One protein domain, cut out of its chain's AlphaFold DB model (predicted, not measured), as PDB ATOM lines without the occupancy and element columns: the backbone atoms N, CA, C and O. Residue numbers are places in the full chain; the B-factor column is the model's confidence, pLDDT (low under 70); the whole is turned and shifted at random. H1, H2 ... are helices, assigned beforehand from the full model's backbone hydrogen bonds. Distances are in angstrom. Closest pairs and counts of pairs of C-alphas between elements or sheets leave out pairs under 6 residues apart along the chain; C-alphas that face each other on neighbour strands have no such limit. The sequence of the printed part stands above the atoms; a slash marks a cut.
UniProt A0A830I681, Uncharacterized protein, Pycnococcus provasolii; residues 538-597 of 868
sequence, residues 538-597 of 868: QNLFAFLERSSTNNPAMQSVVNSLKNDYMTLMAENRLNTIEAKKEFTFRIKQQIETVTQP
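What this domain is: This is residues 538 to 597 of the 868 residues of an uncharacterized protein of Pycnococcus provasolii (UniProt A0A830I681). Three helices, H1, H2 and H3, run nearly side by side in alternating directions, with H2 at the corner of an open triangle: H1 packs on the first half of H2, H3 runs back along most of H2, and H1 and H3 stay apart from each other. H1 is the shortest of the three, and each turn from one helix to the next makes a helical hairpin. The printed part has 60 residues with three named helices, in the order H1, H2, H3 along the chain, and no named strand; the class is all helix. It is compact, with a radius of gyration of the C-alphas of 11.9 A, and its outline is elongated, 33 by 21 by 15 A.

How they stand to each other: H1, residues 538 to 548, touches H2, residues 552 to 570, at a shallow tilt of 17 degrees, opposite ways. Their closest C-alphas are those of Ser 548 and Gln 555, 5.1 A apart, and H2 touches H1 with residues 554 to 562 alone. H2 also touches H3, residues 577 to 595, at a shallow tilt of 9 degrees, opposite ways. The closest C-alphas here are those of Val 557 and Gln 590, 6.5 A apart. H1 and H3 are apart. In H1, H2 and H3 every O i to N i+4 pair is within hydrogen-bond range.

Where its parts are: H1 begins at C-alpha 538, (484.361, 477.211, 285.744), and is 15.2 A long from first to last C-alpha. H2 begins at C-alpha 552, (469.064, 465.857, 279.441), and is 26.8 A long. H3 is 27.2 A long and ends at C-alpha 595, (462.964, 470.803, 289.802).

The domain as a whole: The C-alphas of Asn 572 and Pro 597, 36.8 A apart, are the two farthest apart. The printed part has no cut. The link from H1 to H2 is tight, with 3 residues, and that from H2 to H3 is short, with 6. The mean pLDDT of the printed part is 90.1, and residue 597 is under 70.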
ATOM      1  N   GLN A 538     483.936 478.494 286.320       78.88
ATOM      2  CA  GLN A 538     484.361 477.211 285.744       78.88
ATOM      3  C   GLN A 538     484.068 476.033 286.688       78.88
ATOM      4  O   GLN A 538     483.541 475.015 286.255       78.88
ATOM      5  N   ASN A 539     484.345 476.190 287.986       83.00
ATOM      6  CA  ASN A 539     484.080 475.162 288.993       83.00
ATOM      7  C   ASN A 539     482.576 474.995 289.277       83.00
ATOM      8  O   ASN A 539     482.148 473.897 289.628       83.00
ATOM      9  N   LEU A 540     481.771 476.055 289.115       87.50
ATOM     10  CA  LEU A 540     480.309 475.966 289.191       87.50
ATOM     11  C   LEU A 540     479.742 475.188 287.995       87.50
ATOM     12  O   LEU A 540     478.946 474.274 288.194       87.50
ATOM     13  N   PHE A 541     480.191 475.490 286.773       93.81
ATOM     14  CA  PHE A 541     479.789 474.735 285.583       93.81
ATOM     15  C   PHE A 541     480.235 473.273 285.655       93.81
ATOM     16  O   PHE A 541     479.404 472.399 285.458       93.81
ATOM     17  N   ALA A 542     481.478 472.987 286.051       86.75
ATOM     18  CA  ALA A 542     481.960 471.613 286.206       86.75
ATOM     19  C   ALA A 542     481.202 470.810 287.286       86.75
ATOM     20  O   ALA A 542     481.128 469.585 287.199       86.75
ATOM     21  N   PHE A 543     480.636 471.469 288.305       91.19
ATOM     22  CA  PHE A 543     479.725 470.824 289.257       91.19
ATOM     23  C   PHE A 543     478.371 470.515 288.607       91.19
ATOM     24  O   PHE A 543     477.919 469.375 288.660       91.19
ATOM     25  N   LEU A 544     477.762 471.503 287.943       91.25
ATOM     26  CA  LEU A 544     476.468 471.344 287.278       91.25
ATOM     27  C   LEU A 544     476.515 470.292 286.155       91.25
ATOM     28  O   LEU A 544     475.643 469.435 286.103       91.25
ATOM     29  N   GLU A 545     477.561 470.297 285.323       92.88
ATOM     30  CA  GLU A 545     477.789 469.322 284.245       92.88
ATOM     31  C   GLU A 545     477.921 467.885 284.773       92.88
ATOM     32  O   GLU A 545     477.436 466.952 284.141       92.88
ATOM     33  N   ARG A 546     478.526 467.694 285.957       90.44
ATOM     34  CA  ARG A 546     478.584 466.385 286.635       90.44
ATOM     35  C   ARG A 546     477.237 465.963 287.219       90.44
ATOM     36  O   ARG A 546     476.977 464.767 287.307       90.44
ATOM     37  N   SER A 547     476.400 466.916 287.627       83.38
ATOM     38  CA  SER A 547     475.047 466.660 288.137       83.38
ATOM     39  C   SER A 547     474.019 466.403 287.028       83.38
ATOM     40  O   SER A 547     473.012 465.745 287.280       83.38
ATOM     41  N   SER A 548     474.260 466.899 285.809       90.94
ATOM     42  CA  SER A 548     473.328 466.803 284.680       90.94
ATOM     43  C   SER A 548     473.545 465.604 283.751       90.94
ATOM     44  O   SER A 548     472.704 465.372 282.887       90.94
ATOM     45  N   THR A 549     474.609 464.815 283.936       82.44
ATOM     46  CA  THR A 549     474.965 463.658 283.080       82.44
ATOM     47  C   THR A 549     473.810 462.682 282.831       82.44
ATOM     48  O   THR A 549     473.643 462.197 281.715       82.44
ATOM     49  N   ASN A 550     472.980 462.438 283.848       85.75
ATOM     50  CA  ASN A 550     471.829 461.531 283.791       85.75
ATOM     51  C   ASN A 550     470.490 462.249 283.503       85.75
ATOM     52  O   ASN A 550     469.424 461.642 283.611       85.75
ATOM     53  N   ASN A 551     470.507 463.549 283.182       90.50
ATOM     54  CA  ASN A 551     469.312 464.380 283.020       90.50
ATOM     55  C   ASN A 551     469.456 465.353 281.824       90.50
ATOM     56  O   ASN A 551     470.005 466.448 281.983       90.50
ATOM     57  N   PRO A 552     468.911 465.021 280.635       85.44
ATOM     58  CA  PRO A 552     469.064 465.857 279.441       85.44
ATOM     59  C   PRO A 552     468.364 467.224 279.545       85.44
ATOM     60  O   PRO A 552     468.821 468.188 278.931       85.44
ATOM     61  N   ALA A 553     467.303 467.353 280.352       86.88
ATOM     62  CA  ALA A 553     466.655 468.644 280.601       86.88
ATOM     63  C   ALA A 553     467.557 469.567 281.440       86.88
ATOM     64  O   ALA A 553     467.726 470.743 281.112       86.88
ATOM     65  N   MET A 554     468.217 469.019 282.466       89.75
ATOM     66  CA  MET A 554     469.238 469.739 283.227       89.75
ATOM     67  C   MET A 554     470.439 470.081 282.337       89.75
ATOM     68  O   MET A 554     470.897 471.217 282.369       89.75
ATOM     69  N   GLN A 555     470.900 469.163 281.478       92.94
ATOM     70  CA  GLN A 555     472.006 469.417 280.544       92.94
ATOM     71  C   GLN A 555     471.694 470.591 279.595       92.94
ATOM     72  O   GLN A 555     472.560 471.428 279.335       92.94
ATOM     73  N   SER A 556     470.443 470.708 279.132       93.19
ATOM     74  CA  SER A 556     469.973 471.854 278.339       93.19
ATOM     75  C   SER A 556     470.034 473.174 279.120       93.19
ATOM     76  O   SER A 556     470.496 474.181 278.582       93.19
ATOM     77  N   VAL A 557     469.619 473.182 280.392       94.81
ATOM     78  CA  VAL A 557     469.740 474.353 281.283       94.81
ATOM     79  C   VAL A 557     471.204 474.721 281.530       94.81
ATOM     80  O   VAL A 557     471.569 475.888 281.410       94.81
ATOM     81  N   VAL A 558     472.077 473.748 281.792       95.75
ATOM     82  CA  VAL A 558     473.513 473.997 282.001       95.75
ATOM     83  C   VAL A 558     474.148 474.634 280.762       95.75
ATOM     84  O   VAL A 558     474.868 475.623 280.892       95.75
ATOM     85  N   ASN A 559     473.802 474.161 279.561       94.81
ATOM     86  CA  ASN A 559     474.234 474.776 278.305       94.81
ATOM     87  C   ASN A 559     473.667 476.200 278.118       94.81
ATOM     88  O   ASN A 559     474.404 477.093 277.697       94.81
ATOM     89  N   SER A 560     472.402 476.451 278.483       96.00
ATOM     90  CA  SER A 560     471.809 477.802 278.457       96.00
ATOM     91  C   SER A 560     472.562 478.773 279.371       96.00
ATOM     92  O   SER A 560     472.910 479.871 278.943       96.00
ATOM     93  N   LEU A 561     472.852 478.367 280.611       96.94
ATOM     94  CA  LEU A 561     473.576 479.187 281.587       96.94
ATOM     95  C   LEU A 561     475.033 479.427 281.167       96.94
ATOM     96  O   LEU A 561     475.582 480.499 281.425       96.94
ATOM     97  N   LYS A 562     475.657 478.452 280.495       96.75
ATOM     98  CA  LYS A 562     477.015 478.563 279.943       96.75
ATOM     99  C   LYS A 562     477.074 479.594 278.813       96.75
ATOM    100  O   LYS A 562     477.989 480.414 278.798       96.75
ATOM    101  N   ASN A 563     476.066 479.623 277.940       95.69
ATOM    102  CA  ASN A 563     475.940 480.638 276.890       95.69
ATOM    103  C   ASN A 563     475.688 482.040 277.474       95.69
ATOM    104  O   ASN A 563     476.439 482.959 277.155       95.69
ATOM    105  N   ASP A 564     474.723 482.193 278.389       94.88
ATOM    106  CA  ASP A 564     474.449 483.466 279.086       94.88
ATOM    107  C   ASP A 564     475.711 484.034 279.767       94.88
ATOM    108  O   ASP A 564     476.003 485.228 279.672       94.88
ATOM    109  N   TYR A 565     476.501 483.172 280.419       96.44
ATOM    110  CA  TYR A 565     477.769 483.559 281.038       96.44
ATOM    111  C   TYR A 565     478.804 484.041 280.013       96.44
ATOM    112  O   TYR A 565     479.463 485.056 280.239       96.44
ATOM    113  N   MET A 566     478.946 483.336 278.886       94.81
ATOM    114  CA  MET A 566     479.881 483.715 277.824       94.81
ATOM    115  C   MET A 566     479.484 485.045 277.166       94.81
ATOM    116  O   MET A 566     480.361 485.872 276.921       94.81
ATOM    117  N   THR A 567     478.188 485.312 276.978       95.75
ATOM    118  CA  THR A 567     477.695 486.619 276.510       95.75
ATOM    119  C   THR A 567     477.984 487.730 277.523       95.75
ATOM    120  O   THR A 567     478.555 488.755 277.156       95.75
ATOM    121  N   LEU A 568     477.703 487.528 278.817       95.06
ATOM    122  CA  LEU A 568     478.009 488.521 279.863       95.06
ATOM    123  C   LEU A 568     479.518 488.772 280.055       95.06
ATOM    124  O   LEU A 568     479.907 489.860 280.492       95.06
ATOM    125  N   MET A 569     480.361 487.788 279.733       91.19
ATOM    126  CA  MET A 569     481.819 487.932 279.656       91.19
ATOM    127  C   MET A 569     482.251 488.723 278.416       91.19
ATOM    128  O   MET A 569     483.061 489.637 278.549       91.19
ATOM    129  N   ALA A 570     481.698 488.421 277.235       91.75
ATOM    130  CA  ALA A 570     482.000 489.123 275.985       91.75
ATOM    131  C   ALA A 570     481.564 490.600 276.020       91.75
ATOM    132  O   ALA A 570     482.313 491.479 275.602       91.75
ATOM    133  N   GLU A 571     480.404 490.894 276.615       94.12
ATOM    134  CA  GLU A 571     479.937 492.262 276.887       94.12
ATOM    135  C   GLU A 571     480.725 492.957 278.022       94.12
ATOM    136  O   GLU A 571     480.457 494.113 278.341       94.12
ATOM    137  N   ASN A 572     481.660 492.263 278.694       92.06
ATOM    138  CA  ASN A 572     482.412 492.711 279.883       92.06
ATOM    139  C   ASN A 572     481.526 493.107 281.098       92.06
ATOM    140  O   ASN A 572     482.009 493.498 282.166       92.06
ATOM    141  N   ARG A 573     480.200 492.954 280.981       93.12
ATOM    142  CA  ARG A 573     479.204 493.317 282.000       93.12
ATOM    143  C   ARG A 573     479.284 492.453 283.245       93.12
ATOM    144  O   ARG A 573     478.890 492.936 284.307       93.12
ATOM    145  N   LEU A 574     479.843 491.241 283.162       89.88
ATOM    146  CA  LEU A 574     480.046 490.362 284.320       89.88
ATOM    147  C   LEU A 574     480.894 491.013 285.431       89.88
ATOM    148  O   LEU A 574     480.856 490.550 286.566       89.88
ATOM    149  N   ASN A 575     481.630 492.098 285.167       85.12
ATOM    150  CA  ASN A 575     482.310 492.862 286.218       85.12
ATOM    151  C   ASN A 575     481.358 493.698 287.101       85.12
ATOM    152  O   ASN A 575     481.688 493.973 288.256       85.12
ATOM    153  N   THR A 576     480.163 494.044 286.614       90.00
ATOM    154  CA  THR A 576     479.155 494.809 287.370       90.00
ATOM    155  C   THR A 576     478.467 493.960 288.446       90.00
ATOM    156  O   THR A 576     478.261 492.755 288.294       90.00
ATOM    157  N   ILE A 577     478.070 494.592 289.557       85.88
ATOM    158  CA  ILE A 577     477.328 493.915 290.638       85.88
ATOM    159  C   ILE A 577     475.929 493.489 290.160       85.88
ATOM    160  O   ILE A 577     475.410 492.465 290.600       85.88
ATOM    161  N   GLU A 578     475.328 494.250 289.248       88.00
ATOM    162  CA  GLU A 578     473.979 494.007 288.734       88.00
ATOM    163  C   GLU A 578     473.932 492.797 287.800       88.00
ATOM    164  O   GLU A 578     473.136 491.898 288.054       88.00
ATOM    165  N   ALA A 579     474.848 492.675 286.831       87.62
ATOM    166  CA  ALA A 579     474.921 491.478 285.987       87.62
ATOM    167  C   ALA A 579     475.216 490.208 286.804       87.62
ATOM    168  O   ALA A 579     474.647 489.155 286.529       87.62
ATOM    169  N   LYS A 580     476.046 490.295 287.858       90.69
ATOM    170  CA  LYS A 580     476.267 489.164 288.780       90.69
ATOM    171  C   LYS A 580     474.983 488.762 289.512       90.69
ATOM    172  O   LYS A 580     474.723 487.568 289.658       90.69
ATOM    173  N   LYS A 581     474.169 489.730 289.956       89.31
ATOM    174  CA  LYS A 581     472.858 489.469 290.577       89.31
ATOM    175  C   LYS A 581     471.870 488.870 289.578       89.31
ATOM    176  O   LYS A 581     471.245 487.867 289.906       89.31
ATOM    177  N   GLU A 582     471.763 489.438 288.378       92.94
ATOM    178  CA  GLU A 582     470.867 488.958 287.322       92.94
ATOM    179  C   GLU A 582     471.221 487.525 286.905       92.94
ATOM    180  O   GLU A 582     470.361 486.651 286.916       92.94
ATOM    181  N   PHE A 583     472.499 487.243 286.644       95.31
ATOM    182  CA  PHE A 583     472.969 485.900 286.311       95.31
ATOM    183  C   PHE A 583     472.704 484.896 287.448       95.31
ATOM    184  O   PHE A 583     472.194 483.804 287.209       95.31
ATOM    185  N   THR A 584     472.941 485.289 288.707       91.31
ATOM    186  CA  THR A 584     472.603 484.456 289.881       91.31
ATOM    187  C   THR A 584     471.094 484.196 289.992       91.31
ATOM    188  O   THR A 584     470.681 483.108 290.389       91.31
ATOM    189  N   PHE A 585     470.259 485.174 289.630       94.44
ATOM    190  CA  PHE A 585     468.804 485.031 289.602       94.44
ATOM    191  C   PHE A 585     468.352 484.082 288.480       94.44
ATOM    192  O   PHE A 585     467.577 483.166 288.751       94.44
ATOM    193  N   ARG A 586     468.905 484.216 287.264       91.31
ATOM    194  CA  ARG A 586     468.643 483.304 286.134       91.31
ATOM    195  C   ARG A 586     469.032 481.855 286.455       91.31
ATOM    196  O   ARG A 586     468.245 480.957 286.167       91.31
ATOM    197  N   ILE A 587     470.180 481.627 287.109       94.19
ATOM    198  CA  ILE A 587     470.585 480.291 287.595       94.19
ATOM    199  C   ILE A 587     469.499 479.695 288.496       94.19
ATOM    200  O   ILE A 587     469.062 478.570 288.260       94.19
ATOM    201  N   LYS A 588     469.043 480.445 289.512       90.12
ATOM    202  CA  LYS A 588     467.991 479.975 290.425       90.12
ATOM    203  C   LYS A 588     466.702 479.657 289.673       90.12
ATOM    204  O   LYS A 588     466.184 478.559 289.827       90.12
ATOM    205  N   GLN A 589     466.243 480.575 288.824       93.69
ATOM    206  CA  GLN A 589     464.998 480.431 288.073       93.69
ATOM    207  C   GLN A 589     465.014 479.209 287.139       93.69
ATOM    208  O   GLN A 589     464.053 478.444 287.126       93.69
ATOM    209  N   GLN A 590     466.096 478.985 286.381       92.75
ATOM    210  CA  GLN A 590     466.174 477.830 285.477       92.75
ATOM    211  C   GLN A 590     466.276 476.497 286.236       92.75
ATOM    212  O   GLN A 590     465.592 475.542 285.863       92.75
ATOM    213  N   ILE A 591     467.055 476.429 287.325       89.06
ATOM    214  CA  ILE A 591     467.096 475.233 288.187       89.06
ATOM    215  C   ILE A 591     465.702 474.954 288.762       89.06
ATOM    216  O   ILE A 591     465.201 473.840 288.617       89.06
ATOM    217  N   GLU A 592     465.047 475.973 289.328       88.88
ATOM    218  CA  GLU A 592     463.717 475.861 289.932       88.88
ATOM    219  C   GLU A 592     462.700 475.272 288.944       88.88
ATOM    220  O   GLU A 592     462.018 474.305 289.287       88.88
ATOM    221  N   THR A 593     462.672 475.757 287.691       88.88
ATOM    222  CA  THR A 593     461.763 475.238 286.649       88.88
ATOM    223  C   THR A 593     461.967 473.761 286.305       88.88
ATOM    224  O   THR A 593     460.985 473.081 286.021       88.88
ATOM    225  N   VAL A 594     463.198 473.237 286.365       86.06
ATOM    226  CA  VAL A 594     463.479 471.810 286.105       86.06
ATOM    227  C   VAL A 594     463.174 470.943 287.334       86.06
ATOM    228  O   VAL A 594     462.836 469.770 287.189       86.06
ATOM    229  N   THR A 595     463.252 471.512 288.541       82.88
ATOM    230  CA  THR A 595     462.964 470.803 289.802       82.88
ATOM    231  C   THR A 595     461.486 470.762 290.206       82.88
ATOM    232  O   THR A 595     461.164 470.106 291.195       82.88
ATOM    233  N   GLN A 596     460.570 471.431 289.491       82.75
ATOM    234  CA  GLN A 596     459.158 471.449 289.896       82.75
ATOM    235  C   GLN A 596     458.500 470.054 289.786       82.75
ATOM    236  O   GLN A 596     458.577 469.419 288.725       82.75
ATOM    237  N   PRO A 597     457.796 469.578 290.836       58.53
ATOM    238  CA  PRO A 597     457.025 468.338 290.775       58.53
ATOM    239  C   PRO A 597     456.040 468.342 289.599       58.53
ATOM    240  O   PRO A 597     455.338 469.321 289.362       58.53
TER     241      PRO A 597